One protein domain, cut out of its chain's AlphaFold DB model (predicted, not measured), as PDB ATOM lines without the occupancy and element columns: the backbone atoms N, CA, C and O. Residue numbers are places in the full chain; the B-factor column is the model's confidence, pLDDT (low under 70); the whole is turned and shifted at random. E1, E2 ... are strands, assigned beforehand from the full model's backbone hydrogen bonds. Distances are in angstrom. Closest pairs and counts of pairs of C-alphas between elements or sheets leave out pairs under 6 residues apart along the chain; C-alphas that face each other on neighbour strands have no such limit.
ATOM      1  N   ILE A   3     -44.898  -3.518   2.779       97.50
ATOM      2  CA  ILE A   3     -44.250  -2.608   3.723       97.50
ATOM      3  C   ILE A   3     -44.011  -3.391   5.008       97.50
ATOM      4  O   ILE A   3     -44.952  -3.788   5.696       97.50
ATOM      5  N   VAL A   4     -42.737  -3.616   5.323       97.38
ATOM      6  CA  VAL A   4     -42.322  -4.401   6.486       97.38
ATOM      7  C   VAL A   4     -41.580  -3.493   7.471       97.38
ATOM      8  O   VAL A   4     -40.484  -3.024   7.143       97.38
ATOM      9  N   PRO A   5     -42.132  -3.246   8.672       97.19
ATOM     10  CA  PRO A   5     -41.479  -2.418   9.680       97.19
ATOM     11  C   PRO A   5     -40.131  -2.977  10.140       97.19
ATOM     12  O   PRO A   5     -39.914  -4.192  10.175       97.19
ATOM     13  N   THR A   6     -39.233  -2.079  10.542       98.06
ATOM     14  CA  THR A   6     -37.955  -2.445  11.165       98.06
ATOM     15  C   THR A   6     -38.192  -3.235  12.456       98.06
ATOM     16  O   THR A   6     -38.969  -2.779  13.298       98.06
ATOM     17  N   PRO A   7     -37.518  -4.380  12.666       97.75
ATOM     18  CA  PRO A   7     -37.622  -5.121  13.913       97.75
ATOM     19  C   PRO A   7     -36.993  -4.340  15.066       97.75
ATOM     20  O   PRO A   7     -35.863  -3.853  14.956       97.75
ATOM     21  N   ASN A   8     -37.700  -4.275  16.188       97.31
ATOM     22  CA  ASN A   8     -37.186  -3.768  17.447       97.31
ATOM     23  C   ASN A   8     -36.596  -4.912  18.280       97.31
ATOM     24  O   ASN A   8     -37.153  -6.011  18.315       97.31
ATOM     25  N   LEU A   9     -35.481  -4.648  18.959       97.38
ATOM     26  CA  LEU A   9     -34.792  -5.621  19.805       97.38
ATOM     27  C   LEU A   9     -34.963  -5.230  21.272       97.38
ATOM     28  O   LEU A   9     -34.654  -4.101  21.648       97.38
ATOM     29  N   ALA A  10     -35.391  -6.174  22.104       96.56
ATOM     30  CA  ALA A  10     -35.449  -6.022  23.550       96.56
ATOM     31  C   ALA A  10     -34.682  -7.167  24.219       96.56
ATOM     32  O   ALA A  10     -34.964  -8.342  23.994       96.56
ATOM     33  N   TYR A  11     -33.684  -6.827  25.029       94.69
ATOM     34  CA  TYR A  11     -32.809  -7.787  25.696       94.69
ATOM     35  C   TYR A  11     -32.254  -7.195  26.989       94.69
ATOM     36  O   TYR A  11     -32.197  -5.976  27.144       94.69
ATOM     37  N   GLU A  12     -31.809  -8.059  27.902       88.56
ATOM     38  CA  GLU A  12     -31.043  -7.635  29.074       88.56
ATOM     39  C   GLU A  12     -29.633  -7.200  28.622       88.56
ATOM     40  O   GLU A  12     -28.856  -8.045  28.147       88.56
ATOM     41  N   PRO A  13     -29.276  -5.906  28.728       81.31
ATOM     42  CA  PRO A  13     -27.995  -5.432  28.231       81.31
ATOM     43  C   PRO A  13     -26.857  -5.896  29.146       81.31
ATOM     44  O   PRO A  13     -26.916  -5.770  30.368       81.31
ATOM     45  N   ALA A  14     -25.780  -6.419  28.563       77.19
ATOM     46  CA  ALA A  14     -24.488  -6.524  29.243       77.19
ATOM     47  C   ALA A  14     -23.741  -5.180  29.221       77.19
ATOM     48  O   ALA A  14     -23.027  -4.857  30.163       77.19
ATOM     49  N   ALA A  15     -23.946  -4.402  28.156       75.44
ATOM     50  CA  ALA A  15     -23.511  -3.021  27.953       75.44
ATOM     51  C   ALA A  15     -24.406  -2.387  26.859       75.44
ATOM     52  O   ALA A  15     -25.170  -3.116  26.214       75.44
ATOM     53  N   PRO A  16     -24.342  -1.066  26.599       76.50
ATOM     54  CA  PRO A  16     -25.073  -0.462  25.483       76.50
ATOM     55  C   PRO A  16     -24.758  -1.162  24.147       76.50
ATOM     56  O   PRO A  16     -23.597  -1.265  23.757       76.50
ATOM     57  N   GLY A  17     -25.785  -1.671  23.455       80.56
ATOM     58  CA  GLY A  17     -25.627  -2.407  22.190       80.56
ATOM     59  C   GLY A  17     -25.079  -3.836  22.324       80.56
ATOM     60  O   GLY A  17     -24.782  -4.473  21.311       80.56
ATOM     61  N   VAL A  18     -24.935  -4.351  23.551       86.56
ATOM     62  CA  VAL A  18     -24.404  -5.693  23.824       86.56
ATOM     63  C   VAL A  18     -25.421  -6.511  24.614       86.56
ATOM     64  O   VAL A  18     -25.729  -6.189  25.761       86.56
ATOM     65  N   ALA A  19     -25.917  -7.591  24.017       92.06
ATOM     66  CA  ALA A  19     -26.811  -8.553  24.653       92.06
ATOM     67  C   ALA A  19     -26.030  -9.682  25.342       92.06
ATOM     68  O   ALA A  19     -24.913 -10.024  24.951       92.06
ATOM     69  N   THR A  20     -26.636 -10.293  26.354       92.19
ATOM     70  CA  THR A  20     -26.075 -11.473  27.027       92.19
ATOM     71  C   THR A  20     -26.415 -12.741  26.235       92.19
ATOM     72  O   THR A  20     -27.588 -12.964  25.945       92.19
ATOM     73  N   LEU A  21     -25.426 -13.575  25.889       93.38
ATOM     74  CA  LEU A  21     -25.603 -14.780  25.054       93.38
ATOM     75  C   LEU A  21     -26.655 -15.746  25.610       93.38
ATOM     76  O   LEU A  21     -27.439 -16.335  24.867       93.38
ATOM     77  N   GLU A  22     -26.628 -15.927  26.924       93.31
ATOM     78  CA  GLU A  22     -27.391 -16.919  27.672       93.31
ATOM     79  C   GLU A  22     -28.820 -16.454  27.989       93.31
ATOM     80  O   GLU A  22     -29.626 -17.231  28.500       93.31
ATOM     81  N   LYS A  23     -29.146 -15.184  27.711       93.94
ATOM     82  CA  LYS A  23     -30.460 -14.593  27.981       93.94
ATOM     83  C   LYS A  23     -31.283 -14.485  26.696       93.94
ATOM     84  O   LYS A  23     -30.720 -14.301  25.617       93.94
ATOM     85  N   PRO A  24     -32.620 -14.574  26.792       95.88
ATOM     86  CA  PRO A  24     -33.479 -14.359  25.641       95.88
ATOM     87  C   PRO A  24     -33.395 -12.906  25.163       95.88
ATOM     88  O   PRO A  24     -33.484 -11.961  25.949       95.88
ATOM     89  N   MET A  25     -33.272 -12.745  23.851       97.00
ATOM     90  CA  MET A  25     -33.514 -11.499  23.143       97.00
ATOM     91  C   MET A  25     -34.855 -11.601  22.425       97.00
ATOM     92  O   MET A  25     -35.057 -12.467  21.572       97.00
ATOM     93  N   HIS A  26     -35.764 -10.701  22.768       97.50
ATOM     94  CA  HIS A  26     -37.057 -10.562  22.126       97.50
ATOM     95  C   HIS A  26     -36.925  -9.664  20.902       97.50
ATOM     96  O   HIS A  26     -36.313  -8.597  20.953       97.50
ATOM     97  N   ILE A  27     -37.512 -10.104  19.799       97.88
ATOM     98  CA  ILE A  27     -37.541  -9.372  18.540       97.88
ATOM     99  C   ILE A  27     -39.002  -9.148  18.195       97.88
ATOM    100  O   ILE A  27     -39.760 -10.111  18.106       97.88
ATOM    101  N   ALA A  28     -39.386  -7.890  18.018       97.56
ATOM    102  CA  ALA A  28     -40.765  -7.494  17.771       97.56
ATOM    103  C   ALA A  28     -40.858  -6.664  16.485       97.56
ATOM    104  O   ALA A  28     -40.047  -5.770  16.255       97.56
ATOM    105  N   GLY A  29     -41.836  -6.965  15.637       96.38
ATOM    106  CA  GLY A  29     -42.132  -6.236  14.410       96.38
ATOM    107  C   GLY A  29     -43.562  -5.712  14.419       96.38
ATOM    108  O   GLY A  29     -44.479  -6.415  14.844       96.38
ATOM    109  N   GLY A  30     -43.740  -4.483  13.930       96.75
ATOM    110  CA  GLY A  30     -45.056  -3.880  13.712       96.75
ATOM    111  C   GLY A  30     -45.867  -4.577  12.607       96.75
ATOM    112  O   GLY A  30     -45.373  -5.515  11.975       96.75
ATOM    113  N   PRO A  31     -47.102  -4.120  12.340       97.19
ATOM    114  CA  PRO A  31     -47.958  -4.702  11.311       97.19
ATOM    115  C   PRO A  31     -47.312  -4.623   9.921       97.19
ATOM    116  O   PRO A  31     -46.756  -3.597   9.534       97.19
ATOM    117  N   VAL A  32     -47.406  -5.718   9.165       97.44
ATOM    118  CA  VAL A  32     -46.973  -5.779   7.762       97.44
ATOM    119  C   VAL A  32     -48.129  -5.330   6.892       97.44
ATOM    120  O   VAL A  32     -49.236  -5.839   7.062       97.44
ATOM    121  N   LEU A  33     -47.882  -4.391   5.981       97.75
ATOM    122  CA  LEU A  33     -48.926  -3.819   5.135       97.75
ATOM    123  C   LEU A  33     -48.752  -4.261   3.681       97.75
ATOM    124  O   LEU A  33     -47.643  -4.203   3.146       97.75
ATOM    125  N   ASP A  34     -49.854  -4.626   3.035       96.69
ATOM    126  CA  ASP A  34     -49.963  -4.746   1.581       96.69
ATOM    127  C   ASP A  34     -50.930  -3.669   1.095       96.69
ATOM    128  O   ASP A  34     -52.071  -3.605   1.552       96.69
ATOM    129  N   GLU A  35     -50.431  -2.746   0.272       93.56
ATOM    130  CA  GLU A  35     -51.197  -1.586  -0.221       93.56
ATOM    131  C   GLU A  35     -51.909  -0.789   0.896       93.56
ATOM    132  O   GLU A  35     -53.004  -0.262   0.730       93.56
ATOM    133  N   GLY A  36     -51.272  -0.702   2.071       93.62
ATOM    134  CA  GLY A  36     -51.796   0.012   3.242       93.62
ATOM    135  C   GLY A  36     -52.699  -0.817   4.160       93.62
ATOM    136  O   GLY A  36     -53.022  -0.356   5.253       93.62
ATOM    137  N   THR A  37     -53.049  -2.049   3.785       95.06
ATOM    138  CA  THR A  37     -53.875  -2.944   4.607       95.06
ATOM    139  C   THR A  37     -53.004  -3.922   5.399       95.06
ATOM    140  O   THR A  37     -52.146  -4.577   4.801       95.06
ATOM    141  N   PRO A  38     -53.195  -4.073   6.724       95.12
ATOM    142  CA  PRO A  38     -52.478  -5.074   7.507       95.12
ATOM    143  C   PRO A  38     -52.744  -6.502   7.023       95.12
ATOM    144  O   PRO A  38     -53.892  -6.920   6.887       95.12
ATOM    145  N   VAL A  39     -51.675  -7.271   6.818       95.62
ATOM    146  CA  VAL A  39     -51.743  -8.680   6.420       95.62
ATOM    147  C   VAL A  39     -51.334  -9.567   7.591       95.62
ATOM    148  O   VAL A  39     -50.206  -9.506   8.084       95.62
ATOM    149  N   GLY A  40     -52.268 -10.407   8.035       94.75
ATOM    150  CA  GLY A  40     -52.024 -11.441   9.040       94.75
ATOM    151  C   GLY A  40     -51.480 -12.750   8.444       94.75
ATOM    152  O   GLY A  40     -51.348 -12.881   7.224       94.75
ATOM    153  N   PRO A  41     -51.222 -13.771   9.281       95.94
ATOM    154  CA  PRO A  41     -50.616 -15.039   8.858       95.94
ATOM    155  C   PRO A  41     -51.350 -15.751   7.718       95.94
ATOM    156  O   PRO A  41     -50.715 -16.358   6.863       95.94
ATOM    157  N   VAL A  42     -52.684 -15.658   7.673       95.44
ATOM    158  CA  VAL A  42     -53.516 -16.327   6.656       95.44
ATOM    159  C   VAL A  42     -53.213 -15.821   5.237       95.44
ATOM    160  O   VAL A  42     -53.249 -16.606   4.289       95.44
ATOM    161  N   GLY A  43     -52.876 -14.534   5.090       94.19
ATOM    162  CA  GLY A  43     -52.548 -13.914   3.800       94.19
ATOM    163  C   GLY A  43     -51.107 -14.153   3.335       94.19
ATOM    164  O   GLY A  43     -50.755 -13.820   2.200       94.19
ATOM    165  N   LEU A  44     -50.271 -14.749   4.185       95.56
ATOM    166  CA  LEU A  44     -48.848 -14.943   3.935       95.56
ATOM    167  C   LEU A  44     -48.558 -16.389   3.511       95.56
ATOM    168  O   LEU A  44     -49.149 -17.349   4.006       95.56
ATOM    169  N   GLN A  45     -47.652 -16.538   2.549       94.94
ATOM    170  CA  GLN A  45     -47.045 -17.813   2.169       94.94
ATOM    171  C   GLN A  45     -45.784 -18.074   2.995       94.94
ATOM    172  O   GLN A  45     -45.572 -19.189   3.463       94.94
ATOM    173  N   THR A  46     -44.971 -17.033   3.193       94.25
ATOM    174  CA  THR A  46     -43.723 -17.097   3.953       94.25
ATOM    175  C   THR A  46     -43.655 -15.903   4.885       94.25
ATOM    176  O   THR A  46     -43.925 -14.775   4.475       94.25
ATOM    177  N   PHE A  47     -43.258 -16.136   6.128       95.50
ATOM    178  CA  PHE A  47     -42.930 -15.083   7.077       95.50
ATOM    179  C   PHE A  47     -41.865 -15.586   8.037       95.50
ATOM    180  O   PHE A  47     -41.903 -16.733   8.486       95.50
ATOM    181  N   GLY A  48     -40.899 -14.737   8.355       96.00
ATOM    182  CA  GLY A  48     -39.885 -15.106   9.320       96.00
ATOM    183  C   GLY A  48     -38.781 -14.082   9.471       96.00
ATOM    184  O   GLY A  48     -38.817 -12.985   8.915       96.00
ATOM    185  N   LEU A  49     -37.790 -14.472  10.256       96.56
ATOM    186  CA  LEU A  49     -36.654 -13.666  10.637       96.56
ATOM    187  C   LEU A  49     -35.380 -14.181   9.968       96.56
ATOM    188  O   LEU A  49     -35.093 -15.380   9.963       96.56
ATOM    189  N   LEU A  50     -34.586 -13.251   9.459       96.69
ATOM    190  CA  LEU A  50     -33.249 -13.476   8.940       96.69
ATOM    191  C   LEU A  50     -32.241 -12.796   9.866       96.69
ATOM    192  O   LEU A  50     -32.384 -11.618  10.208       96.69
ATOM    193  N   ALA A  51     -31.215 -13.544  10.262       97.25
ATOM    194  CA  ALA A  51     -30.095 -13.023  11.029       97.25
ATOM    195  C   ALA A  51     -28.944 -12.693  10.079       97.25
ATOM    196  O   ALA A  51     -28.538 -13.528   9.274       97.25
ATOM    197  N   PHE A  52     -28.408 -11.487  10.212       97.56
ATOM    198  CA  PHE A  52     -27.241 -11.007   9.491       97.56
ATOM    199  C   PHE A  52     -26.113 -10.749  10.480       97.56
ATOM    200  O   PHE A  52     -26.370 -10.378  11.628       97.56
ATOM    201  N   ARG A  53     -24.867 -10.894  10.037       97.00
ATOM    202  CA  ARG A  53     -23.695 -10.512  10.823       97.00
ATOM    203  C   ARG A  53     -22.658  -9.790   9.980       97.00
ATOM    204  O   ARG A  53     -22.565  -9.983   8.773       97.00
ATOM    205  N   ARG A  54     -21.816  -9.020  10.657       95.38
ATOM    206  CA  ARG A  54     -20.495  -8.622  10.168       95.38
ATOM    207  C   ARG A  54     -19.454  -9.212  11.102       95.38
ATOM    208  O   ARG A  54     -19.488  -8.938  12.301       95.38
ATOM    209  N   ALA A  55     -18.554 -10.026  10.557       89.69
ATOM    210  CA  ALA A  55     -17.564 -10.753  11.350       89.69
ATOM    211  C   ALA A  55     -16.466  -9.846  11.936       89.69
ATOM    212  O   ALA A  55     -15.889 -10.180  12.967       89.69
ATOM    213  N   GLY A  56     -16.201  -8.692  11.315       80.31
ATOM    214  CA  GLY A  56     -15.189  -7.736  11.758       80.31
ATOM    215  C   GLY A  56     -15.314  -6.366  11.079       80.31
ATOM    216  O   GLY A  56     -16.186  -6.169  10.222       80.31
ATOM    217  N   PRO A  57     -14.438  -5.411  11.433       73.31
ATOM    218  CA  PRO A  57     -14.345  -4.120  10.757       73.31
ATOM    219  C   PRO A  57     -14.103  -4.304   9.256       73.31
ATOM    220  O   PRO A  57     -13.284  -5.123   8.852       73.31
ATOM    221  N   GLY A  58     -14.841  -3.575   8.416       82.25
ATOM    222  CA  GLY A  58     -14.720  -3.670   6.952       82.25
ATOM    223  C   GLY A  58     -15.235  -4.972   6.319       82.25
ATOM    224  O   GLY A  58     -15.415  -5.007   5.107       82.25
ATOM    225  N   ALA A  59     -15.551  -6.007   7.109       84.88
ATOM    226  CA  ALA A  59     -16.103  -7.253   6.586       84.88
ATOM    227  C   ALA A  59     -17.477  -7.030   5.936       84.88
ATOM    228  O   ALA A  59     -18.288  -6.222   6.423       84.88
ATOM    229  N   LEU A  60     -17.720  -7.785   4.862       92.81
ATOM    230  CA  LEU A  60     -19.010  -7.853   4.186       92.81
ATOM    231  C   LEU A  60     -20.086  -8.438   5.113       92.81
ATOM    232  O   LEU A  60     -19.791  -9.114   6.101       92.81
ATOM    233  N   SER A  61     -21.340  -8.127   4.792       94.88
ATOM    234  CA  SER A  61     -22.506  -8.706   5.458       94.88
ATOM    235  C   SER A  61     -22.624 -10.187   5.099       94.88
ATOM    236  O   SER A  61     -22.446 -10.573   3.942       94.88
ATOM    237  N   GLU A  62     -22.951 -11.006   6.089       97.19
ATOM    238  CA  GLU A  62     -23.282 -12.418   5.926       97.19
ATOM    239  C   GLU A  62     -24.679 -12.677   6.489       97.19
ATOM    240  O   GLU A  62     -25.071 -12.057   7.477       97.19
ATOM    241  N   VAL A  63     -25.415 -13.620   5.906       97.00
ATOM    242  CA  VAL A  63     -26.718 -14.088   6.388       97.00
ATOM    243  C   VAL A  63     -26.599 -15.510   6.927       97.00
ATOM    244  O   VAL A  63     -25.871 -16.345   6.385       97.00
ATOM    245  N   TRP A  64     -27.307 -15.801   8.014       96.81
ATOM    246  CA  TRP A  64     -27.399 -17.160   8.527       96.81
ATOM    247  C   TRP A  64     -28.303 -18.001   7.631       96.81
ATOM    248  O   TRP A  64     -29.486 -17.703   7.484       96.81
ATOM    249  N   HIS A  65     -27.765 -19.087   7.081       95.06
ATOM    250  CA  HIS A  65     -28.531 -20.047   6.300       95.06
ATOM    251  C   HIS A  65     -28.769 -21.315   7.122       95.06
ATOM    252  O   HIS A  65     -27.907 -22.196   7.189       95.06
ATOM    253  N   SER A  66     -29.950 -21.445   7.731       92.12
ATOM    254  CA  SER A  66     -30.235 -22.541   8.671       92.12
ATOM    255  C   SER A  66     -30.153 -23.931   8.028       92.12
ATOM    256  O   SER A  66     -29.633 -24.846   8.657       92.12
ATOM    257  N   GLY A  67     -30.536 -24.080   6.752       91.25
ATOM    258  CA  GLY A  67     -30.415 -25.352   6.021       91.25
ATOM    259  C   GLY A  67     -28.972 -25.837   5.814       91.25
ATOM    260  O   GLY A  67     -28.722 -27.037   5.803       91.25
ATOM    261  N   HIS A  68     -28.006 -24.916   5.720       93.19
ATOM    262  CA  HIS A  68     -26.575 -25.239   5.630       93.19
ATOM    263  C   HIS A  68     -25.877 -25.129   6.987       93.19
ATOM    264  O   HIS A  68     -24.692 -25.437   7.086       93.19
ATOM    265  N   ARG A  69     -26.595 -24.646   8.012       95.88
ATOM    266  CA  ARG A  69     -26.067 -24.268   9.325       95.88
ATOM    267  C   ARG A  69     -24.763 -23.483   9.189       95.88
ATOM    268  O   ARG A  69     -23.758 -23.851   9.783       95.88
ATOM    269  N   LYS A  70     -24.754 -22.450   8.344       96.75
ATOM    270  CA  LYS A  70     -23.555 -21.663   8.042       96.75
ATOM    271  C   LYS A  70     -23.920 -20.215   7.735       96.75
ATOM    272  O   LYS A  70     -24.992 -19.930   7.204       96.75
ATOM    273  N   TRP A  71     -22.996 -19.312   8.039       96.50
ATOM    274  CA  TRP A  71     -23.025 -17.934   7.563       96.50
ATOM    275  C   TRP A  71     -22.535 -17.875   6.117       96.50
ATOM    276  O   TRP A  71     -21.431 -18.326   5.811       96.50
ATOM    277  N   LEU A  72     -23.379 -17.362   5.230       95.62
ATOM    278  CA  LEU A  72     -23.083 -17.203   3.809       95.62
ATOM    279  C   LEU A  72     -23.038 -15.713   3.461       95.62
ATOM    280  O   LEU A  72     -23.698 -14.932   4.148       95.62
ATOM    281  N   PRO A  73     -22.304 -15.301   2.412       95.62
ATOM    282  CA  PRO A  73     -22.368 -13.929   1.918       95.62
ATOM    283  C   PRO A  73     -23.818 -13.486   1.718       95.62
ATOM    284  O   PRO A  73     -24.632 -14.263   1.221       95.62
ATOM    285  N   ASP A  74     -24.137 -12.260   2.131       92.69
ATOM    286  CA  ASP A  74     -25.480 -11.692   2.013       92.69
ATOM    287  C   ASP A  74     -25.953 -11.717   0.546       92.69
ATOM    288  O   ASP A  74     -25.390 -11.002  -0.291       92.69
ATOM    289  N   PRO A  75     -26.976 -12.523   0.205       86.69
ATOM    290  CA  PRO A  75     -27.360 -12.749  -1.169       86.69
ATOM    291  C   PRO A  75     -28.456 -11.778  -1.603       86.69
ATOM    292  O   PRO A  75     -29.238 -12.178  -2.447       86.69
ATOM    293  N   THR A  76     -28.599 -10.572  -1.025       77.62
ATOM    294  CA  THR A  76     -29.624  -9.564  -1.396       77.62
ATOM    295  C   THR A  76     -29.459  -9.140  -2.872       77.62
ATOM    296  O   THR A  76     -28.829  -8.119  -3.148       77.62
ATOM    297  N   PRO A  77     -29.890  -9.976  -3.841       65.19
ATOM    298  CA  PRO A  77     -31.266  -9.963  -4.363       65.19
ATOM    299  C   PRO A  77     -32.078 -11.287  -4.283       65.19
ATOM    300  O   PRO A  77     -33.265 -11.288  -4.591       65.19
ATOM    301  N   HIS A  78     -31.501 -12.409  -3.848       80.31
ATOM    302  CA  HIS A  78     -32.093 -13.760  -3.820       80.31
ATOM    303  C   HIS A  78     -32.499 -14.250  -2.417       80.31
ATOM    304  O   HIS A  78     -32.565 -15.452  -2.161       80.31
ATOM    305  N   LEU A  79     -32.809 -13.335  -1.492       80.44
ATOM    306  CA  LEU A  79     -33.133 -13.685  -0.100       80.44
ATOM    307  C   LEU A  79     -34.334 -14.628   0.061       80.44
ATOM    308  O   LEU A  79     -34.393 -15.343   1.054       80.44
ATOM    309  N   GLY A  80     -35.239 -14.702  -0.921       77.94
ATOM    310  CA  GLY A  80     -36.343 -15.671  -0.921       77.94
ATOM    311  C   GLY A  80     -35.902 -17.144  -0.927       77.94
ATOM    312  O   GLY A  80     -36.722 -18.013  -0.650       77.94
ATOM    313  N   GLN A  81     -34.627 -17.430  -1.218       83.12
ATOM    314  CA  GLN A  81     -34.044 -18.775  -1.160       83.12
ATOM    315  C   GLN A  81     -33.420 -19.103   0.202       83.12
ATOM    316  O   GLN A  81     -33.112 -20.262   0.468       83.12
ATOM    317  N   VAL A  82     -33.226 -18.103   1.070       88.88
ATOM    318  CA  VAL A  82     -32.642 -18.304   2.398       88.88
ATOM    319  C   VAL A  82     -33.749 -18.738   3.361       88.88
ATOM    320  O   VAL A  82     -34.719 -17.997   3.540       88.88
ATOM    321  N   PRO A  83     -33.631 -19.905   4.018       91.44
ATOM    322  CA  PRO A  83     -34.619 -20.336   4.994       91.44
ATOM    323  C   PRO A  83     -34.740 -19.333   6.146       91.44
ATOM    324  O   PRO A  83     -33.748 -18.971   6.786       91.44
ATOM    325  N   VAL A  84     -35.969 -18.906   6.425       91.69
ATOM    326  CA  VAL A  84     -36.277 -17.958   7.499       91.69
ATOM    327  C   VAL A  84     -36.505 -18.683   8.827       91.69
ATOM    328  O   VAL A  84     -36.996 -19.810   8.862       91.69
ATOM    329  N   SER A  85     -36.168 -18.030   9.936       91.69
ATOM    330  CA  SER A  85     -36.542 -18.501  11.276       91.69
ATOM    331  C   SER A  85     -37.989 -18.106  11.577       91.69
ATOM    332  O   SER A  85     -38.403 -17.005  11.219       91.69
ATOM    333  N   GLY A  86     -38.766 -18.977  12.220       90.56
ATOM    334  CA  GLY A  86     -40.190 -18.726  12.456       90.56
ATOM    335  C   GLY A  86     -40.457 -17.475  13.301       90.56
ATOM    336  O   GLY A  86     -39.776 -17.234  14.297       90.56
ATOM    337  N   LEU A  87     -41.471 -16.702  12.909       96.00
ATOM    338  CA  LEU A  87     -42.082 -15.657  13.735       96.00
ATOM    339  C   LEU A  87     -43.414 -16.175  14.288       96.00
ATOM    340  O   LEU A  87     -44.160 -16.855  13.589       96.00
ATOM    341  N   ALA A  88     -43.729 -15.830  15.528       96.81
ATOM    342  CA  ALA A  88     -45.066 -15.962  16.085       96.81
ATOM    343  C   ALA A  88     -45.901 -14.720  15.739       96.81
ATOM    344  O   ALA A  88     -45.356 -13.625  15.602       96.81
ATOM    345  N   TYR A  89     -47.219 -14.896  15.632       97.38
ATOM    346  CA  TYR A  89     -48.174 -13.808  15.432       97.38
ATOM    347  C   TYR A  89     -49.090 -13.671  16.648       97.38
ATOM    348  O   TYR A  89     -49.613 -14.674  17.138       97.38
ATOM    349  N   ARG A  90     -49.291 -12.442  17.124       96.38
ATOM    350  CA  ARG A  90     -50.230 -12.097  18.196       96.38
ATOM    351  C   ARG A  90     -51.257 -11.105  17.678       96.38
ATOM    352  O   ARG A  90     -50.926  -9.955  17.412       96.38
ATOM    353  N   ASP A  91     -52.490 -11.572  17.530       94.00
ATOM    354  CA  ASP A  91     -53.588 -10.730  17.066       94.00
ATOM    355  C   ASP A  91     -53.904  -9.620  18.084       94.00
ATOM    356  O   ASP A  91     -53.834  -9.837  19.294       94.00
ATOM    357  N   GLY A  92     -54.203  -8.419  17.587       91.56
ATOM    358  CA  GLY A  92     -54.473  -7.227  18.399       91.56
ATOM    359  C   GLY A  92     -53.262  -6.554  19.076       91.56
ATOM    360  O   GLY A  92     -53.432  -5.492  19.672       91.56
ATOM    361  N   ASP A  93     -52.049  -7.112  18.988       95.69
ATOM    362  CA  ASP A  93     -50.825  -6.493  19.526       95.69
ATOM    363  C   ASP A  93     -50.276  -5.428  18.542       95.69
ATOM    364  O   ASP A  93     -50.231  -5.685  17.336       95.69
ATOM    365  N   PRO A  94     -49.834  -4.236  19.000       93.81
ATOM    366  CA  PRO A  94     -49.216  -3.227  18.128       93.81
ATOM    367  C   PRO A  94     -47.896  -3.691  17.482       93.81
ATOM    368  O   PRO A  94     -47.471  -3.134  16.469       93.81
ATOM    369  N   SER A  95     -47.238  -4.702  18.052       96.00
ATOM    370  CA  SER A  95     -46.088  -5.415  17.489       96.00
ATOM    371  C   SER A  95     -46.414  -6.908  17.349       96.00
ATOM    372  O   SER A  95     -45.911  -7.743  18.116       96.00
ATOM    373  N   PRO A  96     -47.275  -7.266  16.378       97.06
ATOM    374  CA  PRO A  96     -47.882  -8.587  16.327       97.06
ATOM    375  C   PRO A  96     -46.893  -9.688  15.941       97.06
ATOM    376  O   PRO A  96     -47.118 -10.846  16.280       97.06
ATOM    377  N   TRP A  97     -45.792  -9.359  15.260       97.88
ATOM    378  CA  TRP A  97     -44.792 -10.336  14.829       97.88
ATOM    379  C   TRP A  97     -43.668 -10.452  15.849       97.88
ATOM    380  O   TRP A  97     -42.966  -9.475  16.103       97.88
ATOM    381  N   GLN A  98     -43.469 -11.638  16.419       97.75
ATOM    382  CA  GLN A  98     -42.536 -11.832  17.528       97.75
ATOM    383  C   GLN A  98     -41.612 -13.029  17.319       97.75
ATOM    384  O   GLN A  98     -42.037 -14.094  16.879       97.75
ATOM    385  N   ALA A  99     -40.345 -12.876  17.686       97.12
ATOM    386  CA  ALA A  99     -39.373 -13.958  17.788       97.12
ATOM    387  C   ALA A  99     -38.605 -13.861  19.105       97.12
ATOM    388  O   ALA A  99     -38.468 -12.790  19.699       97.12
ATOM    389  N   ILE A 100     -38.073 -15.001  19.539       96.19
ATOM    390  CA  ILE A 100     -37.129 -15.088  20.648       96.19
ATOM    391  C   ILE A 100     -35.850 -15.704  20.099       96.19
ATOM    392  O   ILE A 100     -35.880 -16.769  19.484       96.19
ATOM    393  N   VAL A 101     -34.728 -15.034  20.332       95.19
ATOM    394  CA  VAL A 101     -33.393 -15.534  20.011       95.19
ATOM    395  C   VAL A 101     -32.648 -15.754  21.318       95.19
ATOM    396  O   VAL A 101     -32.467 -14.822  22.097       95.19
ATOM    397  N   VAL A 102     -32.193 -16.984  21.544       94.56
ATOM    398  CA  VAL A 102     -31.181 -17.298  22.558       94.56
ATOM    399  C   VAL A 102     -29.905 -17.617  21.795       94.56
ATOM    400  O   VAL A 102     -29.877 -18.542  20.985       94.56
ATOM    401  N   ALA A 103     -28.879 -16.795  21.982       92.94
ATOM    402  CA  ALA A 103     -27.668 -16.863  21.170       92.94
ATOM    403  C   ALA A 103     -26.719 -17.992  21.614       92.94
ATOM    404  O   ALA A 103     -25.926 -18.487  20.814       92.94
ATOM    405  N   ALA A 104     -26.824 -18.430  22.870       91.69
ATOM    406  CA  ALA A 104     -26.103 -19.583  23.389       91.69
ATOM    407  C   ALA A 104     -26.655 -20.923  22.860       91.69
ATOM    408  O   ALA A 104     -27.855 -21.094  22.653       91.69
ATOM    409  N   GLY A 105     -25.767 -21.910  22.704       89.00
ATOM    410  CA  GLY A 105     -26.115 -23.321  22.488       89.00
ATOM    411  C   GLY A 105     -26.285 -23.756  21.030       89.00
ATOM    412  O   GLY A 105     -26.014 -24.913  20.714       89.00
ATOM    413  N   ALA A 106     -26.665 -22.856  20.120       92.12
ATOM    414  CA  ALA A 106     -26.734 -23.186  18.699       92.12
ATOM    415  C   ALA A 106     -25.335 -23.199  18.062       92.12
ATOM    416  O   ALA A 106     -24.542 -22.274  18.261       92.12
ATOM    417  N   VAL A 107     -25.050 -24.229  17.260       95.56
ATOM    418  CA  VAL A 107     -23.774 -24.382  16.546       95.56
ATOM    419  C   VAL A 107     -23.975 -24.539  15.042       95.56
ATOM    420  O   VAL A 107     -25.013 -25.019  14.572       95.56
ATOM    421  N   ASP A 108     -22.968 -24.141  14.283       95.62
ATOM    422  CA  ASP A 108     -22.875 -24.290  12.842       95.62
ATOM    423  C   ASP A 108     -22.507 -25.726  12.429       95.62
ATOM    424  O   ASP A 108     -22.411 -26.636  13.259       95.62
ATOM    425  N   ALA A 109     -22.365 -25.954  11.124       95.06
ATOM    426  CA  ALA A 109     -22.055 -27.268  10.567       95.06
ATOM    427  C   ALA A 109     -20.692 -27.832  11.015       95.06
ATOM    428  O   ALA A 109     -20.492 -29.040  10.937       95.06
ATOM    429  N   VAL A 110     -19.772 -26.985  11.488       95.69
ATOM    430  CA  VAL A 110     -18.438 -27.379  11.973       95.69
ATOM    431  C   VAL A 110     -18.322 -27.301  13.501       95.69
ATOM    432  O   VAL A 110     -17.226 -27.411  14.047       95.69
ATOM    433  N   GLY A 111     -19.445 -27.130  14.206       94.50
ATOM    434  CA  GLY A 111     -19.503 -27.106  15.666       94.50
ATOM    435  C   GLY A 111     -19.130 -25.764  16.308       94.50
ATOM    436  O   GLY A 111     -19.022 -25.700  17.530       94.50
ATOM    437  N   GLN A 112     -18.954 -24.693  15.530       94.44
ATOM    438  CA  GLN A 112     -18.711 -23.350  16.068       94.44
ATOM    439  C   GLN A 112     -20.026 -22.670  16.462       94.44
ATOM    440  O   GLN A 112     -21.057 -22.954  15.855       94.44
ATOM    441  N   PRO A 113     -20.041 -21.746  17.439       95.19
ATOM    442  CA  PRO A 113     -21.265 -21.044  17.818       95.19
ATOM    443  C   PRO A 113     -21.915 -20.323  16.628       95.19
ATOM    444  O   PRO A 113     -21.253 -19.558  15.923       95.19
ATOM    445  N   GLN A 114     -23.225 -20.513  16.439       95.75
ATOM    446  CA  GLN A 114     -24.007 -19.770  15.447       95.75
ATOM    447  C   GLN A 114     -23.880 -18.267  15.716       95.75
ATOM    448  O   GLN A 114     -23.522 -17.500  14.823       95.75
ATOM    449  N   PHE A 115     -24.125 -17.861  16.960       96.50
ATOM    450  CA  PHE A 115     -23.875 -16.512  17.444       96.50
ATOM    451  C   PHE A 115     -22.629 -16.534  18.328       96.50
ATOM    452  O   PHE A 115     -22.662 -16.921  19.494       96.50
ATOM    453  N   ALA A 116     -21.498 -16.144  17.751       93.62
ATOM    454  CA  ALA A 116     -20.249 -16.022  18.481       93.62
ATOM    455  C   ALA A 116     -20.262 -14.803  19.409       93.62
ATOM    456  O   ALA A 116     -20.738 -13.721  19.046       93.62
ATOM    457  N   LYS A 117     -19.658 -14.998  20.582       91.31
ATOM    458  CA  LYS A 117     -19.275 -13.942  21.514       91.31
ATOM    459  C   LYS A 117     -18.396 -12.903  20.825       91.31
ATOM    460  O   LYS A 117     -17.454 -13.252  20.110       91.31
ATOM    461  N   ALA A 118     -18.675 -11.637  21.089       85.50
ATOM    462  CA  ALA A 118     -17.972 -10.535  20.481       85.50
ATOM    463  C   ALA A 118     -16.628 -10.239  21.165       85.50
ATOM    464  O   ALA A 118     -16.501 -10.280  22.388       85.50
ATOM    465  N   LYS A 119     -15.628  -9.879  20.358       76.31
ATOM    466  CA  LYS A 119     -14.347  -9.295  20.768       76.31
ATOM    467  C   LYS A 119     -14.193  -7.960  20.038       76.31
ATOM    468  O   LYS A 119     -14.327  -7.909  18.819       76.31
ATOM    469  N   GLY A 120     -13.980  -6.869  20.773       67.69
ATOM    470  CA  GLY A 120     -13.888  -5.527  20.175       67.69
ATOM    471  C   GLY A 120     -15.161  -5.084  19.435       67.69
ATOM    472  O   GLY A 120     -15.077  -4.386  18.431       67.69
ATOM    473  N   GLY A 121     -16.336  -5.537  19.888       72.00
ATOM    474  CA  GLY A 121     -17.629  -5.206  19.280       72.00
ATOM    475  C   GLY A 121     -18.063  -6.103  18.115       72.00
ATOM    476  O   GLY A 121     -19.174  -5.917  17.625       72.00
ATOM    477  N   TYR A 122     -17.263  -7.096  17.706       83.00
ATOM    478  CA  TYR A 122     -17.587  -8.004  16.596       83.00
ATOM    479  C   TYR A 122     -17.550  -9.486  17.002       83.00
ATOM    480  O   TYR A 122     -16.671  -9.851  17.778       83.00
ATOM    481  N   PRO A 123     -18.422 -10.354  16.454       93.12
ATOM    482  CA  PRO A 123     -19.358 -10.047  15.374       93.12
ATOM    483  C   PRO A 123     -20.524  -9.161  15.820       93.12
ATOM    484  O   PRO A 123     -21.009  -9.281  16.944       93.12
ATOM    485  N   ALA A 124     -20.947  -8.273  14.922       91.75
ATOM    486  CA  ALA A 124     -22.114  -7.421  15.113       91.75
ATOM    487  C   ALA A 124     -23.272  -7.982  14.286       91.75
ATOM    488  O   ALA A 124     -23.137  -8.160  13.072       91.75
ATOM    489  N   TYR A 125     -24.396  -8.249  14.939       97.69
ATOM    490  CA  TYR A 125     -25.575  -8.874  14.356       97.69
ATOM    491  C   TYR A 125     -26.671  -7.852  14.087       97.69
ATOM    492  O   TYR A 125     -26.804  -6.852  14.791       97.69
ATOM    493  N   ARG A 126     -27.468  -8.110  13.055       97.44
ATOM    494  CA  ARG A 126     -28.680  -7.358  12.718       97.44
ATOM    495  C   ARG A 126     -29.754  -8.340  12.298       97.44
ATOM    496  O   ARG A 126     -29.449  -9.381  11.723       97.44
ATOM    497  N   PHE A 127     -31.005  -7.985  12.532       97.56
ATOM    498  CA  PHE A 127     -32.132  -8.822  12.160       97.56
ATOM    499  C   PHE A 127     -33.018  -8.097  11.162       97.56
ATOM    500  O   PHE A 127     -33.195  -6.879  11.235       97.56
ATOM    501  N   ARG A 128     -33.549  -8.856  10.206       97.06
ATOM    502  CA  ARG A 128     -34.541  -8.381   9.241       97.06
ATOM    503  C   ARG A 128     -35.675  -9.382   9.174       97.06
ATOM    504  O   ARG A 128     -35.434 -10.583   9.266       97.06
ATOM    505  N   SER A 129     -36.885  -8.893   8.974       96.69
ATOM    506  CA  SER A 129     -38.054  -9.745   8.784       96.69
ATOM    507  C   SER A 129     -38.379  -9.833   7.300       96.69
ATOM    508  O   SER A 129     -38.391  -8.812   6.608       96.69
ATOM    509  N   TRP A 130     -38.616 -11.046   6.810       96.00
ATOM    510  CA  TRP A 130     -38.977 -11.336   5.425       96.00
ATOM    511  C   TRP A 130     -40.402 -11.867   5.362       96.00
ATOM    512  O   TRP A 130     -40.768 -12.750   6.138       96.00
ATOM    513  N   PHE A 131     -41.177 -11.351   4.412       96.38
ATOM    514  CA  PHE A 131     -42.564 -11.726   4.187       96.38
ATOM    515  C   PHE A 131     -42.827 -11.927   2.694       96.38
ATOM    516  O   PHE A 131     -42.299 -11.195   1.854       96.38
ATOM    517  N   ALA A 132     -43.672 -12.901   2.372       95.31
ATOM    518  CA  ALA A 132     -44.211 -13.123   1.039       95.31
ATOM    519  C   ALA A 132     -45.695 -13.489   1.139       95.31
ATOM    520  O   ALA A 132     -46.057 -14.366   1.926       95.31
ATOM    521  N   THR A 133     -46.552 -12.843   0.351       95.75
ATOM    522  CA  THR A 133     -47.966 -13.214   0.209       95.75
ATOM    523  C   THR A 133     -48.125 -14.373  -0.763       95.75
ATOM    524  O   THR A 133     -47.258 -14.637  -1.595       95.75
ATOM    525  N   ARG A 134     -49.278 -15.041  -0.709       92.25
ATOM    526  CA  ARG A 134     -49.630 -16.088  -1.686       92.25
ATOM    527  C   ARG A 134     -49.808 -15.552  -3.111       92.25
ATOM    528  O   ARG A 134     -49.689 -16.315  -4.060       92.25
ATOM    529  N   ALA A 135     -50.075 -14.252  -3.254       92.31
ATOM    530  CA  ALA A 135     -50.161 -13.562  -4.540       92.31
ATOM    531  C   ALA A 135     -48.779 -13.164  -5.103       92.31
ATOM    532  O   ALA A 135     -48.702 -12.574  -6.177       92.31
ATOM    533  N   GLY A 136     -47.689 -13.469  -4.389       91.94
ATOM    534  CA  GLY A 136     -46.316 -13.217  -4.834       91.94
ATOM    535  C   GLY A 136     -45.742 -11.857  -4.430       91.94
ATOM    536  O   GLY A 136     -44.595 -11.564  -4.768       91.94
ATOM    537  N   ALA A 137     -46.477 -11.026  -3.681       94.25
ATOM    538  CA  ALA A 137     -45.921  -9.788  -3.141       94.25
ATOM    539  C   ALA A 137     -44.918 -10.112  -2.030       94.25
ATOM    540  O   ALA A 137     -45.236 -10.839  -1.092       94.25
ATOM    541  N   THR A 138     -43.712  -9.556  -2.110       95.38
ATOM    542  CA  THR A 138     -42.661  -9.757  -1.106       95.38
ATOM    543  C   THR A 138     -42.296  -8.452  -0.414       95.38
ATOM    544  O   THR A 138     -42.578  -7.357  -0.919       95.38
ATOM    545  N   GLY A 139     -41.678  -8.564   0.758       94.75
ATOM    546  CA  GLY A 139     -41.072  -7.438   1.451       94.75
ATOM    547  C   GLY A 139     -40.039  -7.881   2.471       94.75
ATOM    548  O   GLY A 139     -40.137  -8.943   3.090       94.75
ATOM    549  N   LEU A 140     -39.042  -7.023   2.642       95.44
ATOM    550  CA  LEU A 140     -37.946  -7.196   3.575       95.44
ATOM    551  C   LEU A 140     -37.810  -5.924   4.392       95.44
ATOM    552  O   LEU A 140     -37.699  -4.836   3.827       95.44
ATOM    553  N   SER A 141     -37.770  -6.055   5.712       97.00
ATOM    554  CA  SER A 141     -37.598  -4.892   6.572       97.00
ATOM    555  C   SER A 141     -36.239  -4.215   6.354       97.00
ATOM    556  O   SER A 141     -35.263  -4.822   5.885       97.00
ATOM    557  N   ALA A 142     -36.126  -2.968   6.801       96.75
ATOM    558  CA  ALA A 142     -34.823  -2.411   7.146       96.75
ATOM    559  C   ALA A 142     -34.176  -3.234   8.288       96.75
ATOM    560  O   ALA A 142     -34.878  -3.952   9.015       96.75
ATOM    561  N   PRO A 143     -32.839  -3.202   8.431       96.25
ATOM    562  CA  PRO A 143     -32.164  -3.886   9.526       96.25
ATOM    563  C   PRO A 143     -32.486  -3.253  10.879       96.25
ATOM    564  O   PRO A 143     -32.562  -2.031  10.996       96.25
ATOM    565  N   SER A 144     -32.595  -4.093  11.907       97.75
ATOM    566  CA  SER A 144     -32.609  -3.656  13.303       97.75
ATOM    567  C   SER A 144     -31.353  -2.850  13.664       97.75
ATOM    568  O   SER A 144     -30.332  -2.888  12.961       97.75
ATOM    569  N   ALA A 145     -31.381  -2.203  14.832       93.94
ATOM    570  CA  ALA A 145     -30.156  -1.727  15.467       93.94
ATOM    571  C   ALA A 145     -29.137  -2.883  15.593       93.94
ATOM    572  O   ALA A 145     -29.547  -4.035  15.803       93.94
ATOM    573  N   PRO A 146     -27.828  -2.614  15.423       94.38
ATOM    574  CA  PRO A 146     -26.813  -3.638  15.598       94.38
ATOM    575  C   PRO A 146     -26.753  -4.089  17.059       94.38
ATOM    576  O   PRO A 146     -26.871  -3.274  17.972       94.38
ATOM    577  N   VAL A 147     -26.528  -5.382  17.263       94.50
ATOM    578  CA  VAL A 147     -26.313  -5.981  18.579       94.50
ATOM    579  C   VAL A 147     -25.129  -6.930  18.519       94.50
ATOM    580  O   VAL A 147     -24.995  -7.714  17.583       94.50
ATOM    581  N   SER A 148     -24.271  -6.869  19.523       93.38
ATOM    582  CA  SER A 148     -23.194  -7.838  19.720       93.38
ATOM    583  C   SER A 148     -23.501  -8.673  20.959       93.38
ATOM    584  O   SER A 148     -24.291  -8.255  21.801       93.38
ATOM    585  N   PHE A 149     -22.903  -9.856  21.087       92.69
ATOM    586  CA  PHE A 149     -23.163 -10.714  22.242       92.69
ATOM    587  C   PHE A 149     -21.949 -10.834  23.161       92.69
ATOM    588  O   PHE A 149     -20.833 -11.018  22.686       92.69
ATOM    589  N   ALA A 150     -22.171 -10.794  24.469       88.50
ATOM    590  CA  ALA A 150     -21.183 -11.121  25.495       88.50
ATOM    591  C   ALA A 150     -21.695 -12.289  26.346       88.50
ATOM    592  O   ALA A 150     -22.903 -12.455  26.498       88.50
ATOM    593  N   GLY A 151     -20.797 -13.111  26.885       85.19
ATOM    594  CA  GLY A 151     -21.195 -14.129  27.860       85.19
ATOM    595  C   GLY A 151     -21.440 -13.495  29.228       85.19
ATOM    596  O   GLY A 151     -20.824 -12.480  29.556       85.19
ATOM    597  N   VAL A 152     -22.269 -14.111  30.073       75.50
ATOM    598  CA  VAL A 152     -22.457 -13.657  31.472       75.50
ATOM    599  C   VAL A 152     -21.111 -13.538  32.201       75.50
ATOM    600  O   VAL A 152     -20.893 -12.595  32.961       75.50
ATOM    601  N   ALA A 153     -20.181 -14.457  31.927       68.88
ATOM    602  CA  ALA A 153     -18.842 -14.452  32.515       68.88
ATOM    603  C   ALA A 153     -17.995 -13.226  32.117       68.88
ATOM    604  O   ALA A 153     -17.063 -12.885  32.840       68.88
TER     605      ALA A 153
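Overview. This is residues 3 to 153 of the 253 residues of an uncharacterized protein of Rhodococcus wratislaviensis NBRC 100605 (UniProt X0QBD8). There is little regular structure: a strongly twisted, branched, mixed sheet is built on the long pair E5 and E9, and the small antiparallel sheet E1, E4, E8 lies over part of one face. The 151 printed residues include eleven named strands, E1 to E11: all strand, compact, radius of gyration of the C-alphas 15.4 A, spans 45 by 30 by 26 A.

Along the chain. E5, residues 44 to 54, begins at C-alpha (-48.848, -14.943, 3.935) and is 29.7 A long; E9, 124 to 133, is 30.4 A. With them are E2, 13 to 15, E3, 18 to 20, E6, 61 to 65, E7, 70 to 73, E10, 138 to 140, and E11, 147 to 150, ending at C-alpha (-21.183, -11.121, 25.495). The small sheet has E1, 8 to 10, E4, 25 to 29, and E8, 97 to 101.

Arrangement. E5 and E9 are antiparallel at 163 degrees; N 50 and O 128, 2.8 A apart, are within hydrogen-bond range. E5, E6 and E7 form a meander, successive antiparallel neighbours.

Size, cuts and confidence. The printed part has no cut. Links E4 to E5, E7 to E8 and E8 to E9 are long. Residues 77, 120 and 153 have pLDDT under 70.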